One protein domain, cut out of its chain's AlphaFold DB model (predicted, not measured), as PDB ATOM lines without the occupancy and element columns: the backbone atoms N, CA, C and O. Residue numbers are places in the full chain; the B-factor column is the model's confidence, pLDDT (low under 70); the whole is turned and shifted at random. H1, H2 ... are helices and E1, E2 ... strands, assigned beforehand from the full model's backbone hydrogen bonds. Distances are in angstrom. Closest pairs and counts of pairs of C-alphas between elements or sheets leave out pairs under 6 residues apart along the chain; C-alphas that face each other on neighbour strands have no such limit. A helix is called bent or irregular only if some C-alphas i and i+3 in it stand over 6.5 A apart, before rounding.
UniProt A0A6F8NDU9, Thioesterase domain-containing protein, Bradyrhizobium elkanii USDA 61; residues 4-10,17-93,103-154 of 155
ATOM      1  N   ASP A   4     172.946 145.482 188.070       96.31
ATOM      2  CA  ASP A   4     171.544 145.463 187.627       96.31
ATOM      3  C   ASP A   4     171.313 146.153 186.265       96.31
ATOM      4  O   ASP A   4     170.244 146.007 185.680       96.31
ATOM      5  N   ARG A   5     172.277 146.938 185.756       95.94
ATOM      6  CA  ARG A   5     172.202 147.566 184.423       95.94
ATOM      7  C   ARG A   5     172.787 146.701 183.323       95.94
ATOM      8  O   ARG A   5     172.389 146.892 182.181       95.94
ATOM      9  N   LEU A   6     173.686 145.769 183.639       96.75
ATOM     10  CA  LEU A   6     174.359 144.952 182.628       96.75
ATOM     11  C   LEU A   6     173.369 144.170 181.750       96.75
ATOM     12  O   LEU A   6     173.502 144.283 180.537       96.75
ATOM     13  N   PRO A   7     172.347 143.471 182.290       97.44
ATOM     14  CA  PRO A   7     171.373 142.772 181.449       97.44
ATOM     15  C   PRO A   7     170.661 143.705 180.466       97.44
ATOM     16  O   PRO A   7     170.550 143.382 179.293       97.44
ATOM     17  N   LEU A   8     170.265 144.899 180.919       97.19
ATOM     18  CA  LEU A   8     169.573 145.890 180.088       97.19
ATOM     19  C   LEU A   8     170.490 146.474 179.002       97.19
ATOM     20  O   LEU A   8     170.055 146.733 177.882       97.19
ATOM     21  N   ILE A   9     171.768 146.691 179.330       96.56
ATOM     22  CA  ILE A   9     172.779 147.151 178.370       96.56
ATOM     23  C   ILE A   9     173.014 146.072 177.309       96.56
ATOM     24  O   ILE A   9     172.980 146.379 176.120       96.56
ATOM     25  N   LEU A  10     173.213 144.821 177.732       97.06
ATOM     26  CA  LEU A  10     173.532 143.694 176.853       97.06
ATOM     27  C   LEU A  10     172.340 143.247 175.998       97.06
ATOM     28  O   LEU A  10     172.533 142.825 174.863       97.06
ATOM     29  N   PRO A  17     182.070 148.216 170.638       95.06
ATOM     30  CA  PRO A  17     182.487 149.026 171.781       95.06
ATOM     31  C   PRO A  17     181.313 149.672 172.527       95.06
ATOM     32  O   PRO A  17     180.421 150.260 171.920       95.06
ATOM     33  N   PHE A  18     181.335 149.590 173.857       98.00
ATOM     34  CA  PHE A  18     180.393 150.314 174.708       98.00
ATOM     35  C   PHE A  18     180.884 151.743 174.961       98.00
ATOM     36  O   PHE A  18     182.060 151.967 175.258       98.00
ATOM     37  N   LEU A  19     179.957 152.696 174.881       97.88
ATOM     38  CA  LEU A  19     180.134 154.082 175.305       97.88
ATOM     39  C   LEU A  19     179.153 154.324 176.447       97.88
ATOM     40  O   LEU A  19     177.940 154.253 176.254       97.88
ATOM     41  N   LEU A  20     179.675 154.550 177.648       98.06
ATOM     42  CA  LEU A  20     178.858 154.712 178.846       98.06
ATOM     43  C   LEU A  20     179.024 156.114 179.407       98.06
ATOM     44  O   LEU A  20     180.073 156.733 179.282       98.06
ATOM     45  N   GLY A  21     177.993 156.620 180.070       97.88
ATOM     46  CA  GLY A  21     178.106 157.899 180.742       97.88
ATOM     47  C   GLY A  21     176.973 158.163 181.707       97.88
ATOM     48  O   GLY A  21     175.950 157.478 181.715       97.88
ATOM     49  N   GLY A  22     177.173 159.163 182.552       96.88
ATOM     50  CA  GLY A  22     176.151 159.595 183.486       96.88
ATOM     51  C   GLY A  22     176.548 160.859 184.225       96.88
ATOM     52  O   GLY A  22     177.686 161.313 184.140       96.88
ATOM     53  N   ARG A  23     175.587 161.411 184.969       93.69
ATOM     54  CA  ARG A  23     175.767 162.606 185.798       93.69
ATOM     55  C   ARG A  23     175.708 162.272 187.282       93.69
ATOM     56  O   ARG A  23     174.862 161.470 187.686       93.69
ATOM     57  N   CYS A  24     176.544 162.917 188.096       90.12
ATOM     58  CA  CYS A  24     176.568 162.763 189.549       90.12
ATOM     59  C   CYS A  24     176.692 161.272 189.931       90.12
ATOM     60  O   CYS A  24     177.631 160.593 189.524       90.12
ATOM     61  N   ASN A  25     175.719 160.701 190.641       91.31
ATOM     62  CA  ASN A  25     175.717 159.272 190.962       91.31
ATOM     63  C   ASN A  25     175.535 158.366 189.736       91.31
ATOM     64  O   ASN A  25     176.016 157.236 189.738       91.31
ATOM     65  N   GLY A  26     174.886 158.850 188.676       94.81
ATOM     66  CA  GLY A  26     174.789 158.132 187.405       94.81
ATOM     67  C   GLY A  26     176.157 157.912 186.756       94.81
ATOM     68  O   GLY A  26     176.385 156.855 186.179       94.81
ATOM     69  N   ALA A  27     177.097 158.850 186.920       96.50
ATOM     70  CA  ALA A  27     178.476 158.686 186.460       96.50
ATOM     71  C   ALA A  27     179.183 157.532 187.194       96.50
ATOM     72  O   ALA A  27     179.882 156.739 186.574       96.50
ATOM     73  N   MET A  28     178.946 157.393 188.504       95.94
ATOM     74  CA  MET A  28     179.485 156.283 189.305       95.94
ATOM     75  C   MET A  28     178.925 154.931 188.854       95.94
ATOM     76  O   MET A  28     179.645 153.935 188.819       95.94
ATOM     77  N   VAL A  29     177.639 154.897 188.492       97.06
ATOM     78  CA  VAL A  29     176.995 153.700 187.935       97.06
ATOM     79  C   VAL A  29     177.588 153.353 186.573       97.06
ATOM     80  O   VAL A  29     177.919 152.192 186.358       97.06
ATOM     81  N   ALA A  30     177.757 154.336 185.682       98.25
ATOM     82  CA  ALA A  30     178.372 154.137 184.371       98.25
ATOM     83  C   ALA A  30     179.814 153.619 184.488       98.25
ATOM     84  O   ALA A  30     180.174 152.656 183.816       98.25
ATOM     85  N   PHE A  31     180.603 154.200 185.395       98.00
ATOM     86  CA  PHE A  31     181.973 153.780 185.681       98.00
ATOM     87  C   PHE A  31     182.051 152.326 186.168       98.00
ATOM     88  O   PHE A  31     182.820 151.526 185.640       98.00
ATOM     89  N   GLU A  32     181.226 151.945 187.147       98.00
ATOM     90  CA  GLU A  32     181.241 150.572 187.660       98.00
ATOM     91  C   GLU A  32     180.642 149.572 186.656       98.00
ATOM     92  O   GLU A  32     181.113 148.440 186.577       98.00
ATOM     93  N   ALA A  33     179.657 149.977 185.848       98.00
ATOM     94  CA  ALA A  33     179.129 149.142 184.770       98.00
ATOM     95  C   ALA A  33     180.198 148.880 183.699       98.00
ATOM     96  O   ALA A  33     180.390 147.733 183.303       98.00
ATOM     97  N   ALA A  34     180.953 149.910 183.302       98.25
ATOM     98  CA  ALA A  34     182.101 149.771 182.407       98.25
ATOM     99  C   ALA A  34     183.130 148.786 182.965       98.25
ATOM    100  O   ALA A  34     183.574 147.882 182.263       98.25
ATOM    101  N   ARG A  35     183.465 148.914 184.252       97.94
ATOM    102  CA  ARG A  35     184.430 148.032 184.911       97.94
ATOM    103  C   ARG A  35     183.980 146.571 184.916       97.94
ATOM    104  O   ARG A  35     184.804 145.683 184.719       97.94
ATOM    105  N   GLN A  36     182.689 146.319 185.118       97.50
ATOM    106  CA  GLN A  36     182.131 144.967 185.061       97.50
ATOM    107  C   GLN A  36     182.095 144.416 183.632       97.50
ATOM    108  O   GLN A  36     182.471 143.267 183.441       97.50
ATOM    109  N   LEU A  37     181.741 145.232 182.635       97.50
ATOM    110  CA  LEU A  37     181.783 144.840 181.221       97.50
ATOM    111  C   LEU A  37     183.204 144.475 180.769       97.50
ATOM    112  O   LEU A  37     183.398 143.433 180.148       97.50
ATOM    113  N   VAL A  38     184.206 145.286 181.129       97.12
ATOM    114  CA  VAL A  38     185.621 144.980 180.853       97.12
ATOM    115  C   VAL A  38     186.032 143.676 181.536       97.12
ATOM    116  O   VAL A  38     186.655 142.821 180.911       97.12
ATOM    117  N   ALA A  39     185.647 143.486 182.803       96.56
ATOM    118  CA  ALA A  39     185.968 142.272 183.550       96.56
ATOM    119  C   ALA A  39     185.343 140.998 182.949       96.56
ATOM    120  O   ALA A  39     185.883 139.914 183.153       96.56
ATOM    121  N   THR A  40     184.242 141.112 182.200       95.00
ATOM    122  CA  THR A  40     183.618 139.991 181.476       95.00
ATOM    123  C   THR A  40     184.033 139.914 180.003       95.00
ATOM    124  O   THR A  40     183.412 139.188 179.231       95.00
ATOM    125  N   GLY A  41     185.086 140.633 179.600       95.62
ATOM    126  CA  GLY A  41     185.683 140.538 178.265       95.62
ATOM    127  C   GLY A  41     185.030 141.414 177.194       95.62
ATOM    128  O   GLY A  41     185.377 141.297 176.019       95.62
ATOM    129  N   HIS A  42     184.105 142.303 177.559       97.38
ATOM    130  CA  HIS A  42     183.543 143.254 176.610       97.38
ATOM    131  C   HIS A  42     184.463 144.459 176.395       97.38
ATOM    132  O   HIS A  42     185.076 144.984 177.323       97.38
ATOM    133  N   ASN A  43     184.484 144.958 175.159       97.12
ATOM    134  CA  ASN A  43     185.198 146.179 174.813       97.12
ATOM    135  C   ASN A  43     184.401 147.424 175.245       97.12
ATOM    136  O   ASN A  43     183.289 147.645 174.756       97.12
ATOM    137  N   VAL A  44     184.976 148.256 176.113       98.12
ATOM    138  CA  VAL A  44     184.450 149.579 176.478       98.12
ATOM    139  C   VAL A  44     185.403 150.632 175.934       98.12
ATOM    140  O   VAL A  44     186.568 150.672 176.319       98.12
ATOM    141  N   HIS A  45     184.904 151.498 175.056       97.69
ATOM    142  CA  HIS A  45     185.732 152.518 174.416       97.69
ATOM    143  C   HIS A  45     185.904 153.744 175.315       97.69
ATOM    144  O   HIS A  45     187.010 154.258 175.437       97.69
ATOM    145  N   MET A  46     184.835 154.204 175.973       97.94
ATOM    146  CA  MET A  46     184.901 155.398 176.816       97.94
ATOM    147  C   MET A  46     183.843 155.399 177.921       97.94
ATOM    148  O   MET A  46     182.732 154.888 177.740       97.94
ATOM    149  N   VAL A  47     184.178 156.055 179.039       98.56
ATOM    150  CA  VAL A  47     183.221 156.485 180.066       98.56
ATOM    151  C   VAL A  47     183.201 158.011 180.193       98.56
ATOM    152  O   VAL A  47     184.208 158.621 180.546       98.56
ATOM    153  N   ALA A  48     182.044 158.632 179.969       98.25
ATOM    154  CA  ALA A  48     181.808 160.051 180.227       98.25
ATOM    155  C   ALA A  48     181.226 160.262 181.637       98.25
ATOM    156  O   ALA A  48     180.083 159.901 181.930       98.25
ATOM    157  N   MET A  49     182.012 160.864 182.525       97.81
ATOM    158  CA  MET A  49     181.637 161.149 183.905       97.81
ATOM    159  C   MET A  49     181.331 162.635 184.074       97.81
ATOM    160  O   MET A  49     182.239 163.459 184.118       97.81
ATOM    161  N   ILE A  50     180.050 162.978 184.192       95.38
ATOM    162  CA  ILE A  50     179.615 164.365 184.370       95.38
ATOM    163  C   ILE A  50     179.462 164.645 185.859       95.38
ATOM    164  O   ILE A  50     178.534 164.151 186.501       95.38
ATOM    165  N   ASP A  51     180.379 165.434 186.397       90.81
ATOM    166  CA  ASP A  51     180.371 165.918 187.771       90.81
ATOM    167  C   ASP A  51     180.086 164.833 188.844       90.81
ATOM    168  O   ASP A  51     179.161 164.959 189.653       90.81
ATOM    169  N   PRO A  52     180.803 163.689 188.830       91.75
ATOM    170  CA  PRO A  52     180.660 162.672 189.867       91.75
ATOM    171  C   PRO A  52     181.165 163.178 191.231       91.75
ATOM    172  O   PRO A  52     182.131 163.942 191.291       91.75
ATOM    173  N   PRO A  53     180.623 162.658 192.348       88.88
ATOM    174  CA  PRO A  53     181.196 162.902 193.672       88.88
ATOM    175  C   PRO A  53     182.643 162.382 193.752       88.88
ATOM    176  O   PRO A  53     182.931 161.273 193.295       88.88
ATOM    177  N   THR A  54     183.563 163.140 194.371       90.81
ATOM    178  CA  THR A  54     185.003 162.784 194.360       90.81
ATOM    179  C   THR A  54     185.587 162.425 195.714       90.81
ATOM    180  O   THR A  54     186.703 161.907 195.747       90.81
ATOM    181  N   VAL A  55     184.849 162.613 196.818       91.25
ATOM    182  CA  VAL A  55     185.284 162.246 198.181       91.25
ATOM    183  C   VAL A  55     186.036 160.908 198.209       91.25
ATOM    184  O   VAL A  55     187.175 160.851 198.657       91.25
ATOM    185  N   ASN A  56     185.447 159.849 197.647       92.00
ATOM    186  CA  ASN A  56     186.022 158.498 197.679       92.00
ATOM    187  C   ASN A  56     187.063 158.209 196.590       92.00
ATOM    188  O   ASN A  56     187.658 157.132 196.580       92.00
ATOM    189  N   ALA A  57     187.277 159.134 195.658       91.81
ATOM    190  CA  ALA A  57     188.391 159.069 194.728       91.81
ATOM    191  C   ALA A  57     189.657 159.668 195.353       91.81
ATOM    192  O   ALA A  57     190.746 159.241 195.026       91.81
ATOM    193  N   ARG A  58     189.577 160.599 196.309       91.81
ATOM    194  CA  ARG A  58     190.780 161.240 196.874       91.81
ATOM    195  C   ARG A  58     191.726 160.222 197.540       91.81
ATOM    196  O   ARG A  58     191.267 159.495 198.425       91.81
ATOM    197  N   PRO A  59     193.039 160.207 197.223       91.88
ATOM    198  CA  PRO A  59     193.982 159.229 197.780       91.88
ATOM    199  C   PRO A  59     193.974 159.146 199.313       91.88
ATOM    200  O   PRO A  59     193.878 158.056 199.874       91.88
ATOM    201  N   ALA A  60     193.985 160.293 200.002       91.06
ATOM    202  CA  ALA A  60     193.949 160.338 201.465       91.06
ATOM    203  C   ALA A  60     192.645 159.749 202.033       91.06
ATOM    204  O   ALA A  60     192.674 158.917 202.938       91.06
ATOM    205  N   THR A  61     191.495 160.130 201.469       90.75
ATOM    206  CA  THR A  61     190.195 159.593 201.890       90.75
ATOM    207  C   THR A  61     190.113 158.090 201.648       90.75
ATOM    208  O   THR A  61     189.647 157.364 202.522       90.75
ATOM    209  N   ARG A  62     190.620 157.605 200.510       92.88
ATOM    210  CA  ARG A  62     190.683 156.172 200.200       92.88
ATOM    211  C   ARG A  62     191.519 155.398 201.207       92.88
ATOM    212  O   ARG A  62     191.059 154.361 201.675       92.88
ATOM    213  N   ALA A  63     192.703 155.899 201.556       91.88
ATOM    214  CA  ALA A  63     193.578 155.262 202.539       91.88
ATOM    215  C   ALA A  63     192.904 155.177 203.918       91.88
ATOM    216  O   ALA A  63     192.831 154.099 204.508       91.88
ATOM    217  N   ILE A  64     192.326 156.289 204.388       90.62
ATOM    218  CA  ILE A  64     191.617 156.350 205.675       90.62
ATOM    219  C   ILE A  64     190.422 155.392 205.679       90.62
ATOM    220  O   ILE A  64     190.283 154.578 206.588       90.62
ATOM    221  N   VAL A  65     189.556 155.456 204.664       91.00
ATOM    222  CA  VAL A  65     188.374 154.587 204.583       91.00
ATOM    223  C   VAL A  65     188.785 153.124 204.436       91.00
ATOM    224  O   VAL A  65     188.175 152.276 205.076       91.00
ATOM    225  N   GLY A  66     189.822 152.813 203.657       90.56
ATOM    226  CA  GLY A  66     190.351 151.457 203.503       90.56
ATOM    227  C   GLY A  66     190.788 150.842 204.833       90.56
ATOM    228  O   GLY A  66     190.394 149.718 205.137       90.56
ATOM    229  N   LEU A  67     191.512 151.608 205.657       91.62
ATOM    230  CA  LEU A  67     191.949 151.184 206.989       91.62
ATOM    231  C   LEU A  67     190.788 151.084 207.991       91.62
ATOM    232  O   LEU A  67     190.737 150.162 208.800       91.62
ATOM    233  N   MET A  68     189.843 152.027 207.941       90.12
ATOM    234  CA  MET A  68     188.758 152.117 208.922       90.12
ATOM    235  C   MET A  68     187.575 151.195 208.620       90.12
ATOM    236  O   MET A  68     186.876 150.783 209.543       90.12
ATOM    237  N   LYS A  69     187.326 150.849 207.352       89.00
ATOM    238  CA  LYS A  69     186.182 150.035 206.905       89.00
ATOM    239  C   LYS A  69     185.972 148.706 207.658       89.00
ATOM    240  O   LYS A  69     184.797 148.378 207.845       89.00
ATOM    241  N   PRO A  70     187.005 147.937 208.062       90.25
ATOM    242  CA  PRO A  70     186.804 146.696 208.816       90.25
ATOM    243  C   PRO A  70     186.477 146.904 210.303       90.25
ATOM    244  O   PRO A  70     185.901 146.010 210.911       90.25
ATOM    245  N   ILE A  71     186.821 148.057 210.886       92.00
ATOM    246  CA  ILE A  71     186.796 148.268 212.347       92.00
ATOM    247  C   ILE A  71     185.710 149.273 212.758       92.00
ATOM    248  O   ILE A  71     185.082 149.144 213.806       92.00
ATOM    249  N   ALA A  72     185.461 150.290 211.933       91.75
ATOM    250  CA  ALA A  72     184.495 151.336 212.229       91.75
ATOM    251  C   ALA A  72     183.050 150.903 211.952       91.75
ATOM    252  O   ALA A  72     182.741 150.233 210.963       91.75
ATOM    253  N   SER A  73     182.123 151.398 212.776       93.50
ATOM    254  CA  SER A  73     180.694 151.222 212.522       93.50
ATOM    255  C   SER A  73     180.257 151.950 211.242       93.50
ATOM    256  O   SER A  73     180.783 153.006 210.878       93.50
ATOM    257  N   ARG A  74     179.230 151.413 210.564       89.94
ATOM    258  CA  ARG A  74     178.671 152.015 209.337       89.94
ATOM    259  C   ARG A  74     178.214 153.459 209.564       89.94
ATOM    260  O   ARG A  74     178.476 154.318 208.729       89.94
ATOM    261  N   HIS A  75     177.600 153.734 210.714       92.44
ATOM    262  CA  HIS A  75     177.137 155.070 211.100       92.44
ATOM    263  C   HIS A  75     178.292 156.052 211.321       92.44
ATOM    264  O   HIS A  75     178.189 157.224 210.953       92.44
ATOM    265  N   PHE A  76     179.411 155.586 211.885       92.25
ATOM    266  CA  PHE A  76     180.595 156.420 212.058       92.25
ATOM    267  C   PHE A  76     181.192 156.825 210.705       92.25
ATOM    268  O   PHE A  76     181.412 158.014 210.469       92.25
ATOM    269  N   LEU A  77     181.372 155.859 209.795       92.88
ATOM    270  CA  LEU A  77     181.856 156.123 208.436       92.88
ATOM    271  C   LEU A  77     180.908 157.053 207.672       92.88
ATOM    272  O   LEU A  77     181.367 158.006 207.048       92.88
ATOM    273  N   ARG A  78     179.590 156.837 207.786       93.94
ATOM    274  CA  ARG A  78     178.557 157.722 207.223       93.94
ATOM    275  C   ARG A  78     178.734 159.164 207.690       93.94
ATOM    276  O   ARG A  78     178.765 160.077 206.875       93.94
ATOM    277  N   ARG A  79     178.890 159.374 209.000       92.94
ATOM    278  CA  ARG A  79     179.053 160.710 209.589       92.94
ATOM    279  C   ARG A  79     180.317 161.411 209.086       92.94
ATOM    280  O   ARG A  79     180.280 162.616 208.850       92.94
ATOM    281  N   ILE A  80     181.421 160.677 208.930       91.88
ATOM    282  CA  ILE A  80     182.661 161.213 208.347       91.88
ATOM    283  C   ILE A  80     182.443 161.574 206.880       91.88
ATOM    284  O   ILE A  80     182.735 162.700 206.484       91.88
ATOM    285  N   PHE A  81     181.892 160.650 206.092       92.81
ATOM    286  CA  PHE A  81     181.612 160.865 204.677       92.81
ATOM    287  C   PHE A  81     180.743 162.105 204.457       92.81
ATOM    288  O   PHE A  81     181.091 162.957 203.650       92.81
ATOM    289  N   GLU A  82     179.660 162.266 205.219       91.81
ATOM    290  CA  GLU A  82     178.791 163.438 205.113       91.81
ATOM    291  C   GLU A  82     179.505 164.751 205.451       91.81
ATOM    292  O   GLU A  82     179.211 165.774 204.838       91.81
ATOM    293  N   ARG A  83     180.441 164.749 206.410       90.81
ATOM    294  CA  ARG A  83     181.259 165.936 206.707       90.81
ATOM    295  C   ARG A  83     182.170 166.282 205.534       90.81
ATOM    296  O   ARG A  83     182.193 167.438 205.130       90.81
ATOM    297  N   LEU A  84     182.856 165.290 204.967       89.94
ATOM    298  CA  LEU A  84     183.736 165.480 203.810       89.94
ATOM    299  C   LEU A  84     182.958 165.923 202.567       89.94
ATOM    300  O   LEU A  84     183.407 166.809 201.850       89.94
ATOM    301  N   ALA A  85     181.781 165.339 202.333       86.44
ATOM    302  CA  ALA A  85     180.915 165.687 201.213       86.44
ATOM    303  C   ALA A  85     180.321 167.094 201.355       86.44
ATOM    304  O   ALA A  85     180.208 167.799 200.359       86.44
ATOM    305  N   ARG A  86     179.957 167.524 202.574       85.12
ATOM    306  CA  ARG A  86     179.565 168.920 202.830       85.12
ATOM    307  C   ARG A  86     180.727 169.868 202.571       85.12
ATOM    308  O   ARG A  86     180.586 170.758 201.753       85.12
ATOM    309  N   GLN A  87     181.894 169.593 203.151       83.00
ATOM    310  CA  GLN A  87     183.082 170.417 202.941       83.00
ATOM    311  C   GLN A  87     183.481 170.507 201.457       83.00
ATOM    312  O   GLN A  87     183.914 171.562 201.011       83.00
ATOM    313  N   GLU A  88     183.343 169.424 200.685       81.81
ATOM    314  CA  GLU A  88     183.585 169.441 199.237       81.81
ATOM    315  C   GLU A  88     182.625 170.375 198.490       81.81
ATOM    316  O   GLU A  88     183.085 171.090 197.605       81.81
ATOM    317  N   ARG A  89     181.338 170.395 198.859       74.31
ATOM    318  CA  ARG A  89     180.335 171.299 198.274       74.31
ATOM    319  C   ARG A  89     180.574 172.747 198.691       74.31
ATOM    320  O   ARG A  89     180.612 173.626 197.841       74.31
ATOM    321  N   ASP A  90     180.802 172.975 199.983       74.25
ATOM    322  CA  ASP A  90     180.971 174.314 200.556       74.25
ATOM    323  C   ASP A  90     182.240 174.996 200.017       74.25
ATOM    324  O   ASP A  90     182.237 176.183 199.708       74.25
ATOM    325  N   ALA A  91     183.326 174.233 199.841       69.56
ATOM    326  CA  ALA A  91     184.575 174.739 199.273       69.56
ATOM    327  C   ALA A  91     184.476 175.086 197.776       69.56
ATOM    328  O   ALA A  91     185.422 175.654 197.230       69.56
ATOM    329  N   LYS A  92     183.386 174.703 197.100       62.78
ATOM    330  CA  LYS A  92     183.236 174.807 195.643       62.78
ATOM    331  C   LYS A  92     181.895 175.385 195.223       62.78
ATOM    332  O   LYS A  92     181.378 175.025 194.171       62.78
ATOM    333  N   HIS A  93     181.358 176.320 196.008       54.72
ATOM    334  CA  HIS A  93     180.307 177.197 195.506       54.72
ATOM    335  C   HIS A  93     180.792 177.853 194.209       54.72
ATOM    336  O   HIS A  93     181.658 178.727 194.228       54.72
ATOM    337  N   LYS A 103     164.255 170.180 191.230       47.16
ATOM    338  CA  LYS A 103     163.389 170.588 192.357       47.16
ATOM    339  C   LYS A 103     162.828 169.408 193.178       47.16
ATOM    340  O   LYS A 103     161.749 169.503 193.753       47.16
ATOM    341  N   GLY A 104     163.529 168.279 193.241       57.59
ATOM    342  CA  GLY A 104     163.149 167.123 194.048       57.59
ATOM    343  C   GLY A 104     163.965 167.068 195.332       57.59
ATOM    344  O   GLY A 104     165.169 166.826 195.287       57.59
ATOM    345  N   LYS A 105     163.324 167.245 196.493       70.50
ATOM    346  CA  LYS A 105     163.965 166.921 197.774       70.50
ATOM    347  C   LYS A 105     164.135 165.401 197.855       70.50
ATOM    348  O   LYS A 105     163.148 164.671 197.879       70.50
ATOM    349  N   ILE A 106     165.379 164.925 197.898       79.81
ATOM    350  CA  ILE A 106     165.683 163.527 198.231       79.81
ATOM    351  C   ILE A 106     165.162 163.275 199.652       79.81
ATOM    352  O   ILE A 106     165.423 164.075 200.552       79.81
ATOM    353  N   SER A 107     164.410 162.190 199.862       87.94
ATOM    354  CA  SER A 107     163.894 161.881 201.198       87.94
ATOM    355  C   SER A 107     165.049 161.622 202.178       87.94
ATOM    356  O   SER A 107     166.077 161.069 201.774       87.94
ATOM    357  N   PRO A 108     164.905 161.958 203.475       87.69
ATOM    358  CA  PRO A 108     165.956 161.711 204.462       87.69
ATOM    359  C   PRO A 108     166.400 160.244 204.510       87.69
ATOM    360  O   PRO A 108     167.590 159.965 204.598       87.69
ATOM    361  N   ALA A 109     165.457 159.307 204.376       89.75
ATOM    362  CA  ALA A 109     165.748 157.876 204.363       89.75
ATOM    363  C   ALA A 109     166.567 157.452 203.131       89.75
ATOM    364  O   ALA A 109     167.528 156.695 203.254       89.75
ATOM    365  N   LEU A 110     166.229 157.968 201.942       88.94
ATOM    366  CA  LEU A 110     166.984 157.675 200.722       88.94
ATOM    367  C   LEU A 110     168.386 158.292 200.781       88.94
ATOM    368  O   LEU A 110     169.361 157.661 200.371       88.94
ATOM    369  N   TRP A 111     168.495 159.500 201.335       88.56
ATOM    370  CA  TRP A 111     169.774 160.163 201.565       88.56
ATOM    371  C   TRP A 111     170.663 159.399 202.551       88.56
ATOM    372  O   TRP A 111     171.871 159.273 202.334       88.56
ATOM    373  N   ASP A 112     170.075 158.866 203.620       90.19
ATOM    374  CA  ASP A 112     170.787 158.079 204.621       90.19
ATOM    375  C   ASP A 112     171.325 156.771 204.027       90.19
ATOM    376  O   ASP A 112     172.522 156.483 204.131       90.19
ATOM    377  N   ALA A 113     170.479 156.034 203.297       91.75
ATOM    378  CA  ALA A 113     170.875 154.819 202.590       91.75
ATOM    379  C   ALA A 113     172.001 155.086 201.574       91.75
ATOM    380  O   ALA A 113     173.002 154.362 201.543       91.75
ATOM    381  N   TYR A 114     171.876 156.162 200.790       91.81
ATOM    382  CA  TYR A 114     172.914 156.621 199.868       91.81
ATOM    383  C   TYR A 114     174.234 156.916 200.593       91.81
ATOM    384  O   TYR A 114     175.287 156.403 200.210       91.81
ATOM    385  N   SER A 115     174.180 157.699 201.672       92.44
ATOM    386  CA  SER A 115     175.364 158.107 202.432       92.44
ATOM    387  C   SER A 115     176.062 156.910 203.078       92.44
ATOM    388  O   SER A 115     177.289 156.839 203.084       92.44
ATOM    389  N   MET A 116     175.301 155.930 203.573       93.12
ATOM    390  CA  MET A 116     175.850 154.679 204.100       93.12
ATOM    391  C   MET A 116     176.543 153.842 203.022       93.12
ATOM    392  O   MET A 116     177.616 153.286 203.280       93.12
ATOM    393  N   ALA A 117     175.954 153.744 201.827       92.50
ATOM    394  CA  ALA A 117     176.565 153.035 200.707       92.50
ATOM    395  C   ALA A 117     177.867 153.724 200.275       92.50
ATOM    396  O   ALA A 117     178.908 153.077 200.137       92.50
ATOM    397  N   MET A 118     177.832 155.049 200.141       93.44
ATOM    398  CA  MET A 118     178.979 155.819 199.679       93.44
ATOM    399  C   MET A 118     180.113 155.856 200.689       93.44
ATOM    400  O   MET A 118     181.263 155.727 200.291       93.44
ATOM    401  N   ALA A 119     179.827 155.907 201.987       93.62
ATOM    402  CA  ALA A 119     180.854 155.915 203.026       93.62
ATOM    403  C   ALA A 119     181.779 154.682 203.028       93.62
ATOM    404  O   ALA A 119     182.818 154.685 203.686       93.62
ATOM    405  N   ARG A 120     181.398 153.604 202.332       92.31
ATOM    406  CA  ARG A 120     182.163 152.348 202.247       92.31
ATOM    407  C   ARG A 120     182.616 152.017 200.828       92.31
ATOM    408  O   ARG A 120     183.299 151.002 200.631       92.31
ATOM    409  N   TYR A 121     182.189 152.815 199.857       93.25
ATOM    410  CA  TYR A 121     182.501 152.622 198.455       93.25
ATOM    411  C   TYR A 121     183.880 153.200 198.147       93.25
ATOM    412  O   TYR A 121     184.147 154.367 198.416       93.25
ATOM    413  N   LEU A 122     184.739 152.375 197.556       93.38
ATOM    414  CA  LEU A 122     186.051 152.767 197.064       93.38
ATOM    415  C   LEU A 122     186.108 152.352 195.592       93.38
ATOM    416  O   LEU A 122     186.153 151.148 195.338       93.38
ATOM    417  N   PRO A 123     186.065 153.295 194.629       93.56
ATOM    418  CA  PRO A 123     186.145 152.943 193.214       93.56
ATOM    419  C   PRO A 123     187.446 152.182 192.938       93.56
ATOM    420  O   PRO A 123     188.506 152.570 193.438       93.56
ATOM    421  N   ALA A 124     187.368 151.079 192.202       94.69
ATOM    422  CA  ALA A 124     188.548 150.384 191.694       94.69
ATOM    423  C   ALA A 124     189.075 151.093 190.435       94.69
ATOM    424  O   ALA A 124     188.376 151.937 189.872       94.69
ATOM    425  N   SER A 125     190.300 150.775 190.017       95.69
ATOM    426  CA  SER A 125     190.844 151.323 188.777       95.69
ATOM    427  C   SER A 125     190.073 150.827 187.553       95.69
ATOM    428  O   SER A 125     189.427 149.772 187.581       95.69
ATOM    429  N   LEU A 126     190.135 151.615 186.484       96.56
ATOM    430  CA  LEU A 126     189.545 151.298 185.192       96.56
ATOM    431  C   LEU A 126     190.492 151.756 184.080       96.56
ATOM    432  O   LEU A 126     190.753 152.948 183.930       96.56
ATOM    433  N   GLU A 127     190.964 150.796 183.289       95.19
ATOM    434  CA  GLU A 127     191.933 150.998 182.206       95.19
ATOM    435  C   GLU A 127     191.233 151.217 180.855       95.19
ATOM    436  O   GLU A 127     191.435 150.472 179.899       95.19
ATOM    437  N   VAL A 128     190.362 152.225 180.790       96.25
ATOM    438  CA  VAL A 128     189.713 152.690 179.549       96.25
ATOM    439  C   VAL A 128     189.766 154.214 179.493       96.25
ATOM    440  O   VAL A 128     190.041 154.852 180.513       96.25
ATOM    441  N   ALA A 129     189.474 154.811 178.337       97.81
ATOM    442  CA  ALA A 129     189.369 156.264 178.236       97.81
ATOM    443  C   ALA A 129     188.236 156.786 179.138       97.81
ATOM    444  O   ALA A 129     187.089 156.335 179.052       97.81
ATOM    445  N   VAL A 130     188.546 157.750 180.004       98.19
ATOM    446  CA  VAL A 130     187.561 158.382 180.891       98.19
ATOM    447  C   VAL A 130     187.600 159.885 180.674       98.19
ATOM    448  O   VAL A 130     188.628 160.511 180.908       98.19
ATOM    449  N   ALA A 131     186.471 160.466 180.278       97.69
ATOM    450  CA  ALA A 131     186.300 161.911 180.196       97.69
ATOM    451  C   ALA A 131     185.530 162.399 181.428       97.69
ATOM    452  O   ALA A 131     184.373 162.032 181.635       97.69
ATOM    453  N   PHE A 132     186.167 163.219 182.258       96.56
ATOM    454  CA  PHE A 132     185.574 163.828 183.444       96.56
ATOM    455  C   PHE A 132     185.186 165.272 183.142       96.56
ATOM    456  O   PHE A 132     186.056 166.129 183.011       96.56
ATOM    457  N   TYR A 133     183.889 165.553 183.108       94.31
ATOM    458  CA  TYR A 133     183.358 166.905 182.961       94.31
ATOM    459  C   TYR A 133     183.159 167.515 184.349       94.31
ATOM    460  O   TYR A 133     182.241 167.137 185.079       94.31
ATOM    461  N   ALA A 134     184.065 168.406 184.733       88.75
ATOM    462  CA  ALA A 134     184.118 169.058 186.032       88.75
ATOM    463  C   ALA A 134     183.293 170.350 186.010       88.75
ATOM    464  O   ALA A 134     183.700 171.315 185.373       88.75
ATOM    465  N   ALA A 135     182.147 170.345 186.696       83.00
ATOM    466  CA  ALA A 135     181.315 171.536 186.889       83.00
ATOM    467  C   ALA A 135     181.433 172.047 188.334       83.00
ATOM    468  O   ALA A 135     181.813 173.186 188.572       83.00
ATOM    469  N   GLU A 136     181.183 171.173 189.311       75.88
ATOM    470  CA  GLU A 136     181.294 171.478 190.744       75.88
ATOM    471  C   GLU A 136     182.466 170.716 191.384       75.88
ATOM    472  O   GLU A 136     183.071 171.156 192.360       75.88
ATOM    473  N   HIS A 137     182.826 169.554 190.837       77.50
ATOM    474  CA  HIS A 137     183.789 168.631 191.419       77.50
ATOM    475  C   HIS A 137     185.136 168.632 190.683       77.50
ATOM    476  O   HIS A 137     185.225 168.764 189.468       77.50
ATOM    477  N   GLU A 138     186.234 168.407 191.418       82.06
ATOM    478  CA  GLU A 138     187.580 168.396 190.825       82.06
ATOM    479  C   GLU A 138     187.974 166.990 190.378       82.06
ATOM    480  O   GLU A 138     188.319 166.130 191.196       82.06
ATOM    481  N   GLY A 139     187.996 166.784 189.062       83.62
ATOM    482  CA  GLY A 139     188.310 165.489 188.457       83.62
ATOM    483  C   GLY A 139     189.747 165.004 188.644       83.62
ATOM    484  O   GLY A 139     190.003 163.811 188.532       83.62
ATOM    485  N   ARG A 140     190.708 165.872 189.000       87.12
ATOM    486  CA  ARG A 140     192.139 165.501 189.098       87.12
ATOM    487  C   ARG A 140     192.418 164.368 190.082       87.12
ATOM    488  O   ARG A 140     193.345 163.589 189.868       87.12
ATOM    489  N   ASN A 141     191.598 164.250 191.125       87.94
ATOM    490  CA  ASN A 141     191.716 163.179 192.109       87.94
ATOM    491  C   ASN A 141     191.478 161.786 191.514       87.94
ATOM    492  O   ASN A 141     191.858 160.810 192.140       87.94
ATOM    493  N   TRP A 142     190.918 161.666 190.308       93.44
ATOM    494  CA  TRP A 142     190.684 160.385 189.643       93.44
ATOM    495  C   TRP A 142     191.885 159.848 188.853       93.44
ATOM    496  O   TRP A 142     191.879 158.679 188.485       93.44
ATOM    497  N   ARG A 143     192.947 160.638 188.636       93.81
ATOM    498  CA  ARG A 143     194.092 160.238 187.780       93.81
ATOM    499  C   ARG A 143     194.791 158.951 188.216       93.81
ATOM    500  O   ARG A 143     195.278 158.204 187.386       93.81
ATOM    501  N   HIS A 144     194.832 158.684 189.517       93.56
ATOM    502  CA  HIS A 144     195.432 157.459 190.051       93.56
ATOM    503  C   HIS A 144     194.530 156.214 189.903       93.56
ATOM    504  O   HIS A 144     194.974 155.111 190.200       93.56
ATOM    505  N   LEU A 145     193.268 156.377 189.487       94.62
ATOM    506  CA  LEU A 145     192.322 155.285 189.210       94.62
ATOM    507  C   LEU A 145     192.140 155.041 187.713       94.62
ATOM    508  O   LEU A 145     191.724 153.955 187.320       94.62
ATOM    509  N   CYS A 146     192.404 156.059 186.900       96.12
ATOM    510  CA  CYS A 146     192.159 156.057 185.468       96.12
ATOM    511  C   CYS A 146     193.408 156.592 184.771       96.12
ATOM    512  O   CYS A 146     193.648 157.802 184.769       96.12
ATOM    513  N   SER A 147     194.198 155.691 184.191       91.94
ATOM    514  CA  SER A 147     195.431 156.030 183.472       91.94
ATOM    515  C   SER A 147     195.174 156.921 182.248       91.94
ATOM    516  O   SER A 147     195.986 157.788 181.936       91.94
ATOM    517  N   GLN A 148     194.012 156.762 181.604       95.44
ATOM    518  CA  GLN A 148     193.564 157.516 180.426       95.44
ATOM    519  C   GLN A 148     192.484 158.555 180.785       95.44
ATOM    520  O   GLN A 148     191.442 158.643 180.133       95.44
ATOM    521  N   LEU A 149     192.696 159.305 181.872       96.94
ATOM    522  CA  LEU A 149     191.762 160.338 182.322       96.94
ATOM    523  C   LEU A 149     191.982 161.671 181.597       96.94
ATOM    524  O   LEU A 149     193.004 162.332 181.791       96.94
ATOM    525  N   GLU A 150     190.952 162.131 180.904       96.94
ATOM    526  CA  GLU A 150     190.805 163.512 180.459       96.94
ATOM    527  C   GLU A 150     189.915 164.277 181.450       96.94
ATOM    528  O   GLU A 150     188.862 163.788 181.855       96.94
ATOM    529  N   VAL A 151     190.327 165.478 181.873       94.56
ATOM    530  CA  VAL A 151     189.513 166.345 182.744       94.56
ATOM    531  C   VAL A 151     189.165 167.613 181.978       94.56
ATOM    532  O   VAL A 151     190.045 168.427 181.703       94.56
ATOM    533  N   VAL A 152     187.881 167.785 181.687       93.06
ATOM    534  CA  VAL A 152     187.306 168.925 180.972       93.06
ATOM    535  C   VAL A 152     186.607 169.824 181.986       93.06
ATOM    536  O   VAL A 152     185.694 169.376 182.677       93.06
ATOM    537  N   GLN A 153     187.031 171.082 182.100       88.19
ATOM    538  CA  GLN A 153     186.326 172.066 182.927       88.19
ATOM    539  C   GLN A 153     185.104 172.584 182.175       88.19
ATOM    540  O   GLN A 153     185.217 172.973 181.012       88.19
ATOM    541  N   VAL A 154     183.954 172.581 182.837       82.31
ATOM    542  CA  VAL A 154     182.699 173.108 182.303       82.31
ATOM    543  C   VAL A 154     182.439 174.465 182.970       82.31
ATOM    544  O   VAL A 154     182.580 174.544 184.191       82.31
TER     545      VAL A 154
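Overview. This is residues 4 to 10, 17 to 93 and 103 to 154 of the 155 residues of the protein "Thioesterase domain-containing protein" of Bradyrhizobium elkanii USDA 61 (UniProt A0A6F8NDU9). The model has two lobes: a four-stranded parallel sheet with H2 packed along one face over E1 and E2, and, off the sheet, a helical lobe in which H5 meets H4 at a corner, about perpendicular to it, and H3 lies near H4. H1 sits next to H2, H6 grazes the sheet, and residues 103 to 111 stick out. The printed part has 136 residues, in the order H1 E1 H2 E2 H3 H4 H5 E3 H6 E4; the sheet's order is E1 E2 E3 E4. The class is mixed, helices and strands; the whole is compact, with a radius of gyration of the C-alphas of 15.2 A and spans of 40 by 33 by 32 A.

Along the chain. Find C-alpha 4 at (171.544, 145.463, 187.627), where H1 begins; it runs to residue 10 and is only just irregular, C-alphas 4 and 7 being 6.7 A apart. After the cut, E1 takes residues 18 to 23, 17.2 A long, and H2 residues 25 to 39, 21.2 A. E2 is residues 44 to 50, 17.4 A, and H3 residues 59 to 68, 14.2 A. At C-alpha 74, (178.671, 152.015, 209.337), H4 begins and runs 24.1 A to residue 90. H5 is residues 108 to 118, 15.1 A; E3 129 to 134, 15.9 A; H6 139 to 142. E4, residues 149 to 153, ends at (186.326, 172.066, 182.927).

Arrangement. Look first at the sheet: N 48 and O 20 are 2.8 A apart between E1 and E2, N 49 and O 131 2.8 A between E2 and E3, and N 152 and O 132 2.8 A between E3 and E4. H2 is on it at a height of 7.9 A, along the strands, two layers with helix on one face. E1, H2, E2 and E3, H6, E4 are strand-helix-strand units, parallel neighbour strands with a helix between, each crossover right-handed. H1 and H2 only just touch, with 3 pairs of C-alphas within 8 A, H2 by residues 33 to 37 alone; the closest C-alphas, of Leu 6 and Ala 33, are 6.7 A apart. H4 and H5 touch, about perpendicular at 84 degrees, with C-alphas 78 and 116 closest at 5.1 A. H3 and H4 are close but not clearly touching, with C-alphas 65 and 77 closest at 7.7 A. In H2, H3, H4 and H5 every O i to N i+4 pair is within hydrogen-bond range, in H1 2 of 3; H6 is too short for one.

Size, cuts and confidence. The C-alphas of Pro 17 and Phe 76 are the two farthest apart, 41.0 A. Residues 11 to 16 and 94 to 102 are not printed, with C-alpha gaps of 11.6 A and 18.4 A. Of the links that are printed whole, none is long. Mean pLDDT of the printed part is 91.2; residues 91 to 93 and 103 to 104 are under 70.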